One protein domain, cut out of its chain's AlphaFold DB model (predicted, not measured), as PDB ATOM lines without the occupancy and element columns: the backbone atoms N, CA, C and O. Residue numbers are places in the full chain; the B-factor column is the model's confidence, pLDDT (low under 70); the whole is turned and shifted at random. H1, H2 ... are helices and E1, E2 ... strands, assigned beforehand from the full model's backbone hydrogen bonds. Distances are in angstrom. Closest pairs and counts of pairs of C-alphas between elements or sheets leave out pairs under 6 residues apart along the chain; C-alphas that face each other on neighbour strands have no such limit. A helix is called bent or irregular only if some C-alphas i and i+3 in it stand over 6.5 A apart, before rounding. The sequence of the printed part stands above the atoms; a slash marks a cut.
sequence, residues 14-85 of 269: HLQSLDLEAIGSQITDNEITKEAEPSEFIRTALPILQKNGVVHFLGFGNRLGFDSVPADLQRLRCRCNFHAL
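This is residues 14 to 85 of the 269 residues of a protein of Hordeum vulgare subsp. vulgare (UniProt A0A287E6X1). This is a loose, open frame: two very short parallel strands, E1 and E2, lie side by side, H1 runs past them with its residues 44 to 49 nearest the pair, and one long link, residues 59 to 70, leads from E2 to H2 at the far side. Residues 78 to 85, most of them in H2, stick out free of the body, while the unnamed stretch 14 to 25 reaches out at the other end. The printed part has 72 residues, with two named helices and two named strands in the order E1, H1, E2, H2; the class is mostly helix, though only 35 of the 72 residues are in named elements. The whole is only just loose, close to compact, with a radius of gyration of the C-alphas of 13.5 A and spans of 35 by 25 by 20 A.

Residues 14 to 25 hold no named element. E1 is residues 26 to 28, 6.6 A from first to last C-alpha, and begins with C-alpha 26 at (163.210, 160.966, 120.843). H1 is residues 38 to 52, 20.5 A long, with C-alpha 38 at (179.172, 167.368, 115.807). H1 is only just irregular: C-alphas 44 and 47 are 6.6 A apart. E2 is residues 56 to 58, 6.0 A long. H2 is residues 71 to 84, 19.5 A long, and ends with C-alpha 84 at (166.787, 183.342, 120.176).

E1 and E2 are parallel neighbours, with 27 degrees between their directions. The C-alphas of residues 26 and 56 face each other at 4.6 A. N 27 and O 56 are within hydrogen-bond range at 2.8 A, as are N 58 and O 27 at 2.8 A. E1, H1 and E2 form a strand-helix-strand unit, two parallel neighbour strands with a helix between them along the chain, and its crossover is right-handed. The closest C-alphas of E1 and H1 are those of Ile 27 and Ala 45, 7.5 A apart. H2 is apart from E1 and from H1. In H2 every O i to N i+4 pair is within hydrogen-bond range; in H1 8 of 11 are.

The two C-alphas farthest apart are those of Ser 17 and Asp 67, at 38.7 A. The printed part has no cut. The link from H1 to E2 is tight, that from E1 to H1 is short, and that from E2 to H2, 12 residues, is long. The mean pLDDT of the printed part is 87.7, and the model's confidence is under 70 at residues 60 to 62, in the long link.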
ATOM      1  N   HIS A  14     150.954 166.261 109.443       89.75
ATOM      2  CA  HIS A  14     151.115 164.802 109.442       89.75
ATOM      3  C   HIS A  14     152.074 164.274 110.527       89.75
ATOM      4  O   HIS A  14     152.061 163.081 110.809       89.75
ATOM      5  N   LEU A  15     152.898 165.141 111.125       90.44
ATOM      6  CA  LEU A  15     153.824 164.798 112.209       90.44
ATOM      7  C   LEU A  15     153.264 165.151 113.593       90.44
ATOM      8  O   LEU A  15     153.715 164.590 114.583       90.44
ATOM      9  N   GLN A  16     152.280 166.055 113.676       89.25
ATOM     10  CA  GLN A  16     151.721 166.517 114.954       89.25
ATOM     11  C   GLN A  16     150.983 165.414 115.725       89.25
ATOM     12  O   GLN A  16     150.940 165.450 116.948       89.25
ATOM     13  N   SER A  17     150.394 164.444 115.020       89.38
ATOM     14  CA  SER A  17     149.645 163.337 115.625       89.38
ATOM     15  C   SER A  17     150.507 162.120 115.971       89.38
ATOM     16  O   SER A  17     149.962 161.107 116.408       89.38
ATOM     17  N   LEU A  18     151.817 162.162 115.710       90.75
ATOM     18  CA  LEU A  18     152.714 161.041 115.979       90.75
ATOM     19  C   LEU A  18     153.119 161.010 117.452       90.75
ATOM     20  O   LEU A  18     153.503 162.027 118.026       90.75
ATOM     21  N   ASP A  19     153.121 159.814 118.031       92.19
ATOM     22  CA  ASP A  19     153.760 159.564 119.318       92.19
ATOM     23  C   ASP A  19     155.269 159.385 119.095       92.19
ATOM     24  O   ASP A  19     155.740 158.305 118.727       92.19
ATOM     25  N   LEU A  20     156.018 160.482 119.250       92.44
ATOM     26  CA  LEU A  20     157.457 160.533 118.977       92.44
ATOM     27  C   LEU A  20     158.274 159.629 119.908       92.44
ATOM     28  O   LEU A  20     159.342 159.169 119.505       92.44
ATOM     29  N   GLU A  21     157.781 159.346 121.113       91.75
ATOM     30  CA  GLU A  21     158.414 158.403 122.031       91.75
ATOM     31  C   GLU A  21     158.194 156.967 121.543       91.75
ATOM     32  O   GLU A  21     159.161 156.225 121.356       91.75
ATOM     33  N   ALA A  22     156.947 156.599 121.228       92.50
ATOM     34  CA  ALA A  22     156.602 155.246 120.790       92.50
ATOM     35  C   ALA A  22     157.293 154.832 119.479       92.50
ATOM     36  O   ALA A  22     157.633 153.661 119.298       92.50
ATOM     37  N   ILE A  23     157.542 155.777 118.566       93.25
ATOM     38  CA  ILE A  23     158.259 155.501 117.307       93.25
ATOM     39  C   ILE A  23     159.793 155.578 117.446       93.25
ATOM     40  O   ILE A  23     160.512 155.467 116.445       93.25
ATOM     41  N   GLY A  24     160.312 155.785 118.663       92.88
ATOM     42  CA  GLY A  24     161.746 155.916 118.931       92.88
ATOM     43  C   GLY A  24     162.363 157.145 118.263       92.88
ATOM     44  O   GLY A  24     163.498 157.101 117.796       92.88
ATOM     45  N   SER A  25     161.591 158.225 118.149       94.94
ATOM     46  CA  SER A  25     161.982 159.492 117.532       94.94
ATOM     47  C   SER A  25     162.374 160.550 118.564       94.94
ATOM     48  O   SER A  25     162.239 161.751 118.309       94.94
ATOM     49  N   GLN A  26     162.847 160.112 119.726       93.44
ATOM     50  CA  GLN A  26     163.210 160.966 120.843       93.44
ATOM     51  C   GLN A  26     164.659 160.717 121.252       93.44
ATOM     52  O   GLN A  26     165.082 159.570 121.326       93.44
ATOM     53  N   ILE A  27     165.387 161.799 121.521       91.44
ATOM     54  CA  ILE A  27     166.742 161.794 122.072       91.44
ATOM     55  C   ILE A  27     166.710 162.569 123.381       91.44
ATOM     56  O   ILE A  27     166.260 163.710 123.425       91.44
ATOM     57  N   THR A  28     167.219 161.965 124.437       88.75
ATOM     58  CA  THR A  28     167.274 162.495 125.795       88.75
ATOM     59  C   THR A  28     168.686 162.948 126.161       88.75
ATOM     60  O   THR A  28     169.681 162.446 125.630       88.75
ATOM     61  N   ASP A  29     168.784 163.830 127.158       83.19
ATOM     62  CA  ASP A  29     169.451 163.505 128.425       83.19
ATOM     63  C   ASP A  29     170.707 162.595 128.347       83.19
ATOM     64  O   ASP A  29     171.861 163.018 128.428       83.19
ATOM     65  N   ASN A  30     170.472 161.298 128.190       82.94
ATOM     66  CA  ASN A  30     171.488 160.267 128.385       82.94
ATOM     67  C   ASN A  30     172.155 159.794 127.082       82.94
ATOM     68  O   ASN A  30     173.143 159.068 127.136       82.94
ATOM     69  N   GLU A  31     171.623 160.178 125.922       87.38
ATOM     70  CA  GLU A  31     172.028 159.625 124.619       87.38
ATOM     71  C   GLU A  31     173.103 160.442 123.903       87.38
ATOM     72  O   GLU A  31     173.773 159.931 123.007       87.38
ATOM     73  N   ILE A  32     173.261 161.707 124.288       86.62
ATOM     74  CA  ILE A  32     174.315 162.585 123.784       86.62
ATOM     75  C   ILE A  32     175.099 163.111 124.976       86.62
ATOM     76  O   ILE A  32     174.532 163.645 125.932       86.62
ATOM     77  N   THR A  33     176.412 162.952 124.926       82.81
ATOM     78  CA  THR A  33     177.285 163.401 126.004       82.81
ATOM     79  C   THR A  33     177.285 164.928 126.137       82.81
ATOM     80  O   THR A  33     176.968 165.680 125.210       82.81
ATOM     81  N   LYS A  34     177.600 165.425 127.338       84.00
ATOM     82  CA  LYS A  34     177.799 166.863 127.540       84.00
ATOM     83  C   LYS A  34     179.031 167.298 126.743       84.00
ATOM     84  O   LYS A  34     180.059 166.639 126.828       84.00
ATOM     85  N   GLU A  35     178.919 168.420 126.035       86.50
ATOM     86  CA  GLU A  35     179.985 168.961 125.175       86.50
ATOM     87  C   GLU A  35     180.406 168.011 124.031       86.50
ATOM     88  O   GLU A  35     181.539 168.050 123.561       86.50
ATOM     89  N   ALA A  36     179.464 167.202 123.543       87.62
ATOM     90  CA  ALA A  36     179.592 166.320 122.392       87.62
ATOM     91  C   ALA A  36     180.053 167.029 121.110       87.62
ATOM     92  O   ALA A  36     179.646 168.151 120.778       87.62
ATOM     93  N   GLU A  37     180.844 166.306 120.322       89.81
ATOM     94  CA  GLU A  37     181.264 166.737 118.994       89.81
ATOM     95  C   GLU A  37     180.112 166.672 117.975       89.81
ATOM     96  O   GLU A  37     179.203 165.846 118.109       89.81
ATOM     97  N   PRO A  38     180.165 167.456 116.880       90.94
ATOM     98  CA  PRO A  38     179.172 167.368 115.807       90.94
ATOM     99  C   PRO A  38     178.981 165.947 115.245       90.94
ATOM    100  O   PRO A  38     177.873 165.571 114.862       90.94
ATOM    101  N   SER A  39     180.049 165.142 115.216       90.94
ATOM    102  CA  SER A  39     180.037 163.758 114.729       90.94
ATOM    103  C   SER A  39     179.092 162.849 115.527       90.94
ATOM    104  O   SER A  39     178.483 161.941 114.962       90.94
ATOM    105  N   GLU A  40     178.900 163.121 116.819       90.56
ATOM    106  CA  GLU A  40     177.993 162.367 117.684       90.56
ATOM    107  C   GLU A  40     176.531 162.605 117.302       90.56
ATOM    108  O   GLU A  40     175.757 161.655 117.223       90.56
ATOM    109  N   PHE A  41     176.164 163.837 116.940       90.50
ATOM    110  CA  PHE A  41     174.829 164.138 116.416       90.50
ATOM    111  C   PHE A  41     174.575 163.440 115.077       90.50
ATOM    112  O   PHE A  41     173.477 162.939 114.842       90.50
ATOM    113  N   ILE A  42     175.588 163.347 114.212       92.94
ATOM    114  CA  ILE A  42     175.481 162.587 112.958       92.94
ATOM    115  C   ILE A  42     175.312 161.090 113.236       92.94
ATOM    116  O   ILE A  42     174.529 160.431 112.563       92.94
ATOM    117  N   ARG A  43     175.995 160.539 114.239       93.81
ATOM    118  CA  ARG A  43     175.876 159.119 114.593       93.81
ATOM    119  C   ARG A  43     174.541 158.785 115.263       93.81
ATOM    120  O   ARG A  43     173.984 157.729 114.983       93.81
ATOM    121  N   THR A  44     174.045 159.662 116.135       92.69
ATOM    122  CA  THR A  44     172.874 159.394 116.983       92.69
ATOM    123  C   THR A  44     171.579 159.936 116.373       92.69
ATOM    124  O   THR A  44     170.598 159.206 116.271       92.69
ATOM    125  N   ALA A  45     171.557 161.193 115.917       93.81
ATOM    126  CA  ALA A  45     170.328 161.859 115.477       93.81
ATOM    127  C   ALA A  45     170.003 161.657 113.993       93.81
ATOM    128  O   ALA A  45     168.831 161.507 113.644       93.81
ATOM    129  N   LEU A  46     171.008 161.631 113.109       95.31
ATOM    130  CA  LEU A  46     170.764 161.506 111.665       95.31
ATOM    131  C   LEU A  46     170.015 160.213 111.279       95.31
ATOM    132  O   LEU A  46     169.083 160.323 110.484       95.31
ATOM    133  N   PRO A  47     170.330 159.018 111.824       96.56
ATOM    134  CA  PRO A  47     169.603 157.798 111.468       96.56
ATOM    135  C   PRO A  47     168.122 157.857 111.861       96.56
ATOM    136  O   PRO A  47     167.259 157.411 111.106       96.56
ATOM    137  N   ILE A  48     167.820 158.448 113.022       95.94
ATOM    138  CA  ILE A  48     166.447 158.639 113.504       95.94
ATOM    139  C   ILE A  48     165.712 159.619 112.586       95.94
ATOM    140  O   ILE A  48     164.612 159.320 112.124       95.94
ATOM    141  N   LEU A  49     166.355 160.741 112.245       95.00
ATOM    142  CA  LEU A  49     165.791 161.748 111.348       95.00
ATOM    143  C   LEU A  49     165.505 161.179 109.953       95.00
ATOM    144  O   LEU A  49     164.451 161.448 109.388       95.00
ATOM    145  N   GLN A  50     166.415 160.374 109.401       96.56
ATOM    146  CA  GLN A  50     166.233 159.730 108.097       96.56
ATOM    147  C   GLN A  50     165.095 158.703 108.104       96.56
ATOM    148  O   GLN A  50     164.389 158.572 107.107       96.56
ATOM    149  N   LYS A  51     164.914 157.981 109.215       95.06
ATOM    150  CA  LYS A  51     163.876 156.954 109.359       95.06
ATOM    151  C   LYS A  51     162.488 157.553 109.584       95.06
ATOM    152  O   LYS A  51     161.526 157.105 108.968       95.06
ATOM    153  N   ASN A  52     162.388 158.535 110.478       94.12
ATOM    154  CA  ASN A  52     161.112 159.032 110.995       94.12
ATOM    155  C   ASN A  52     160.722 160.408 110.425       94.12
ATOM    156  O   ASN A  52     159.586 160.839 110.596       94.12
ATOM    157  N   GLY A  53     161.644 161.122 109.769       92.38
ATOM    158  CA  GLY A  53     161.426 162.475 109.236       92.38
ATOM    159  C   GLY A  53     161.396 163.582 110.298       92.38
ATOM    160  O   GLY A  53     161.322 164.761 109.961       92.38
ATOM    161  N   VAL A  54     161.481 163.215 111.577       93.69
ATOM    162  CA  VAL A  54     161.455 164.106 112.738       93.69
ATOM    163  C   VAL A  54     162.364 163.538 113.826       93.69
ATOM    164  O   VAL A  54     162.644 162.344 113.833       93.69
ATOM    165  N   VAL A  55     162.872 164.400 114.708       93.69
ATOM    166  CA  VAL A  55     163.587 164.030 115.938       93.69
ATOM    167  C   VAL A  55     163.188 165.020 117.026       93.69
ATOM    168  O   VAL A  55     163.274 166.230 116.820       93.69
ATOM    169  N   HIS A  56     162.766 164.514 118.180       92.12
ATOM    170  CA  HIS A  56     162.476 165.299 119.371       92.12
ATOM    171  C   HIS A  56     163.656 165.219 120.339       92.12
ATOM    172  O   HIS A  56     163.964 164.154 120.864       92.12
ATOM    173  N   PHE A  57     164.314 166.347 120.595       90.69
ATOM    174  CA  PHE A  57     165.281 166.441 121.684       90.69
ATOM    175  C   PHE A  57     164.533 166.738 122.983       90.69
ATOM    176  O   PHE A  57     164.068 167.859 123.188       90.69
ATOM    177  N   LEU A  58     164.396 165.727 123.839       87.50
ATOM    178  CA  LEU A  58     163.791 165.855 125.154       87.50
ATOM    179  C   LEU A  58     164.857 166.285 126.173       87.50
ATOM    180  O   LEU A  58     165.790 165.539 126.474       87.50
ATOM    181  N   GLY A  59     164.672 167.481 126.726       75.94
ATOM    182  CA  GLY A  59     165.604 168.112 127.660       75.94
ATOM    183  C   GLY A  59     166.277 169.348 127.062       75.94
ATOM    184  O   GLY A  59     166.435 169.485 125.849       75.94
ATOM    185  N   PHE A  60     166.669 170.285 127.926       63.69
ATOM    186  CA  PHE A  60     167.382 171.503 127.535       63.69
ATOM    187  C   PHE A  60     168.881 171.323 127.785       63.69
ATOM    188  O   PHE A  60     169.431 171.810 128.770       63.69
ATOM    189  N   GLY A  61     169.558 170.608 126.889       63.22
ATOM    190  CA  GLY A  61     171.001 170.404 126.974       63.22
ATOM    191  C   GLY A  61     171.778 171.267 125.980       63.22
ATOM    192  O   GLY A  61     171.704 171.040 124.775       63.22
ATOM    193  N   ASN A  62     172.612 172.200 126.461       66.94
ATOM    194  CA  ASN A  62     173.691 172.799 125.656       66.94
ATOM    195  C   ASN A  62     174.803 171.754 125.459       66.94
ATOM    196  O   ASN A  62     175.823 171.778 126.144       66.94
ATOM    197  N   ARG A  63     174.539 170.769 124.596       77.31
ATOM    198  CA  ARG A  63     175.372 169.568 124.445       77.31
ATOM    199  C   ARG A  63     176.425 169.685 123.369       77.31
ATOM    200  O   ARG A  63     177.363 168.916 123.407       77.31
ATOM    201  N   LEU A  64     176.292 170.611 122.426       83.25
ATOM    202  CA  LEU A  64     177.339 170.823 121.436       83.25
ATOM    203  C   LEU A  64     178.586 171.387 122.133       83.25
ATOM    204  O   LEU A  64     178.484 172.382 122.859       83.25
ATOM    205  N   GLY A  65     179.736 170.757 121.893       82.94
ATOM    206  CA  GLY A  65     181.035 171.162 122.422       82.94
ATOM    207  C   GLY A  65     181.405 172.613 122.109       82.94
ATOM    208  O   GLY A  65     180.739 173.314 121.339       82.94
ATOM    209  N   PHE A  66     182.463 173.101 122.749       79.06
ATOM    210  CA  PHE A  66     182.966 174.462 122.535       79.06
ATOM    211  C   PHE A  66     184.174 174.489 121.596       79.06
ATOM    212  O   PHE A  66     184.179 175.276 120.651       79.06
ATOM    213  N   ASP A  67     185.145 173.600 121.811       77.81
ATOM    214  CA  ASP A  67     186.467 173.715 121.184       77.81
ATOM    215  C   ASP A  67     186.588 172.986 119.835       77.81
ATOM    216  O   ASP A  67     187.351 173.408 118.969       77.81
ATOM    217  N   SER A  68     185.813 171.920 119.612       79.38
ATOM    218  CA  SER A  68     185.890 171.065 118.414       79.38
ATOM    219  C   SER A  68     184.779 171.325 117.381       79.38
ATOM    220  O   SER A  68     184.450 170.459 116.567       79.38
ATOM    221  N   VAL A  69     184.183 172.524 117.381       87.50
ATOM    222  CA  VAL A  69     183.091 172.883 116.458       87.50
ATOM    223  C   VAL A  69     183.624 173.635 115.228       87.50
ATOM    224  O   VAL A  69     184.250 174.685 115.382       87.50
ATOM    225  N   PRO A  70     183.331 173.166 113.996       91.31
ATOM    226  CA  PRO A  70     183.633 173.888 112.760       91.31
ATOM    227  C   PRO A  70     183.156 175.349 112.773       91.31
ATOM    228  O   PRO A  70     182.096 175.677 113.307       91.31
ATOM    229  N   ALA A  71     183.937 176.247 112.167       90.94
ATOM    230  CA  ALA A  71     183.724 177.694 112.271       90.94
ATOM    231  C   ALA A  71     182.367 178.172 111.718       90.94
ATOM    232  O   ALA A  71     181.793 179.143 112.213       90.94
ATOM    233  N   ASP A  72     181.847 177.504 110.695       90.00
ATOM    234  CA  ASP A  72     180.522 177.735 110.123       90.00
ATOM    235  C   ASP A  72     179.404 177.351 111.104       90.00
ATOM    236  O   ASP A  72     178.495 178.156 111.339       90.00
ATOM    237  N   LEU A  73     179.515 176.190 111.757       89.12
ATOM    238  CA  LEU A  73     178.580 175.751 112.796       89.12
ATOM    239  C   LEU A  73     178.649 176.647 114.034       89.12
ATOM    240  O   LEU A  73     177.610 177.030 114.572       89.12
ATOM    241  N   GLN A  74     179.846 177.059 114.450       90.00
ATOM    242  CA  GLN A  74     180.010 177.986 115.568       90.00
ATOM    243  C   GLN A  74     179.416 179.365 115.241       90.00
ATOM    244  O   GLN A  74     178.722 179.958 116.069       90.00
ATOM    245  N   ARG A  75     179.597 179.865 114.011       89.69
ATOM    246  CA  ARG A  75     178.965 181.111 113.550       89.69
ATOM    247  C   ARG A  75     177.441 181.002 113.563       89.69
ATOM    248  O   ARG A  75     176.773 181.946 113.992       89.69
ATOM    249  N   LEU A  76     176.892 179.876 113.107       88.88
ATOM    250  CA  LEU A  76     175.455 179.618 113.165       88.88
ATOM    251  C   LEU A  76     174.967 179.582 114.617       88.88
ATOM    252  O   LEU A  76     174.039 180.316 114.943       88.88
ATOM    253  N   ARG A  77     175.636 178.833 115.504       87.56
ATOM    254  CA  ARG A  77     175.339 178.767 116.946       87.56
ATOM    255  C   ARG A  77     175.283 180.156 117.577       87.56
ATOM    256  O   ARG A  77     174.298 180.484 118.235       87.56
ATOM    257  N   CYS A  78     176.297 180.990 117.354       86.81
ATOM    258  CA  CYS A  78     176.334 182.352 117.888       86.81
ATOM    259  C   CYS A  78     175.166 183.203 117.374       86.81
ATOM    260  O   CYS A  78     174.534 183.899 118.163       86.81
ATOM    261  N   ARG A  79     174.838 183.126 116.078       87.81
ATOM    262  CA  ARG A  79     173.694 183.856 115.504       87.81
ATOM    263  C   ARG A  79     172.361 183.347 116.048       87.81
ATOM    264  O   ARG A  79     171.509 184.167 116.377       87.81
ATOM    265  N   CYS A  80     172.187 182.029 116.166       86.12
ATOM    266  CA  CYS A  80     171.012 181.416 116.781       86.12
ATOM    267  C   CYS A  80     170.840 181.923 118.211       86.12
ATOM    268  O   CYS A  80     169.796 182.484 118.519       86.12
ATOM    269  N   ASN A  81     171.881 181.821 119.040       83.88
ATOM    270  CA  ASN A  81     171.853 182.304 120.419       83.88
ATOM    271  C   ASN A  81     171.556 183.805 120.486       83.88
ATOM    272  O   ASN A  81     170.688 184.213 121.244       83.88
ATOM    273  N   PHE A  82     172.191 184.626 119.647       82.75
ATOM    274  CA  PHE A  82     171.946 186.069 119.620       82.75
ATOM    275  C   PHE A  82     170.491 186.425 119.270       82.75
ATOM    276  O   PHE A  82     169.921 187.359 119.827       82.75
ATOM    277  N   HIS A  83     169.869 185.695 118.341       80.06
ATOM    278  CA  HIS A  83     168.493 185.970 117.928       80.06
ATOM    279  C   HIS A  83     167.431 185.318 118.823       80.06
ATOM    280  O   HIS A  83     166.344 185.887 118.947       80.06
ATOM    281  N   ALA A  84     167.723 184.147 119.395       79.12
ATOM    282  CA  ALA A  84     166.787 183.342 120.176       79.12
ATOM    283  C   ALA A  84     166.825 183.658 121.676       79.12
ATOM    284  O   ALA A  84     165.787 183.585 122.325       79.12
ATOM    285  N   LEU A  85     167.978 184.045 122.235       78.00
ATOM    286  CA  LEU A  85     168.106 184.403 123.652       78.00
ATOM    287  C   LEU A  85     167.586 185.821 123.893       78.00
ATOM    288  O   LEU A  85     168.335 186.752 124.183       78.00
TER     289      LEU A  85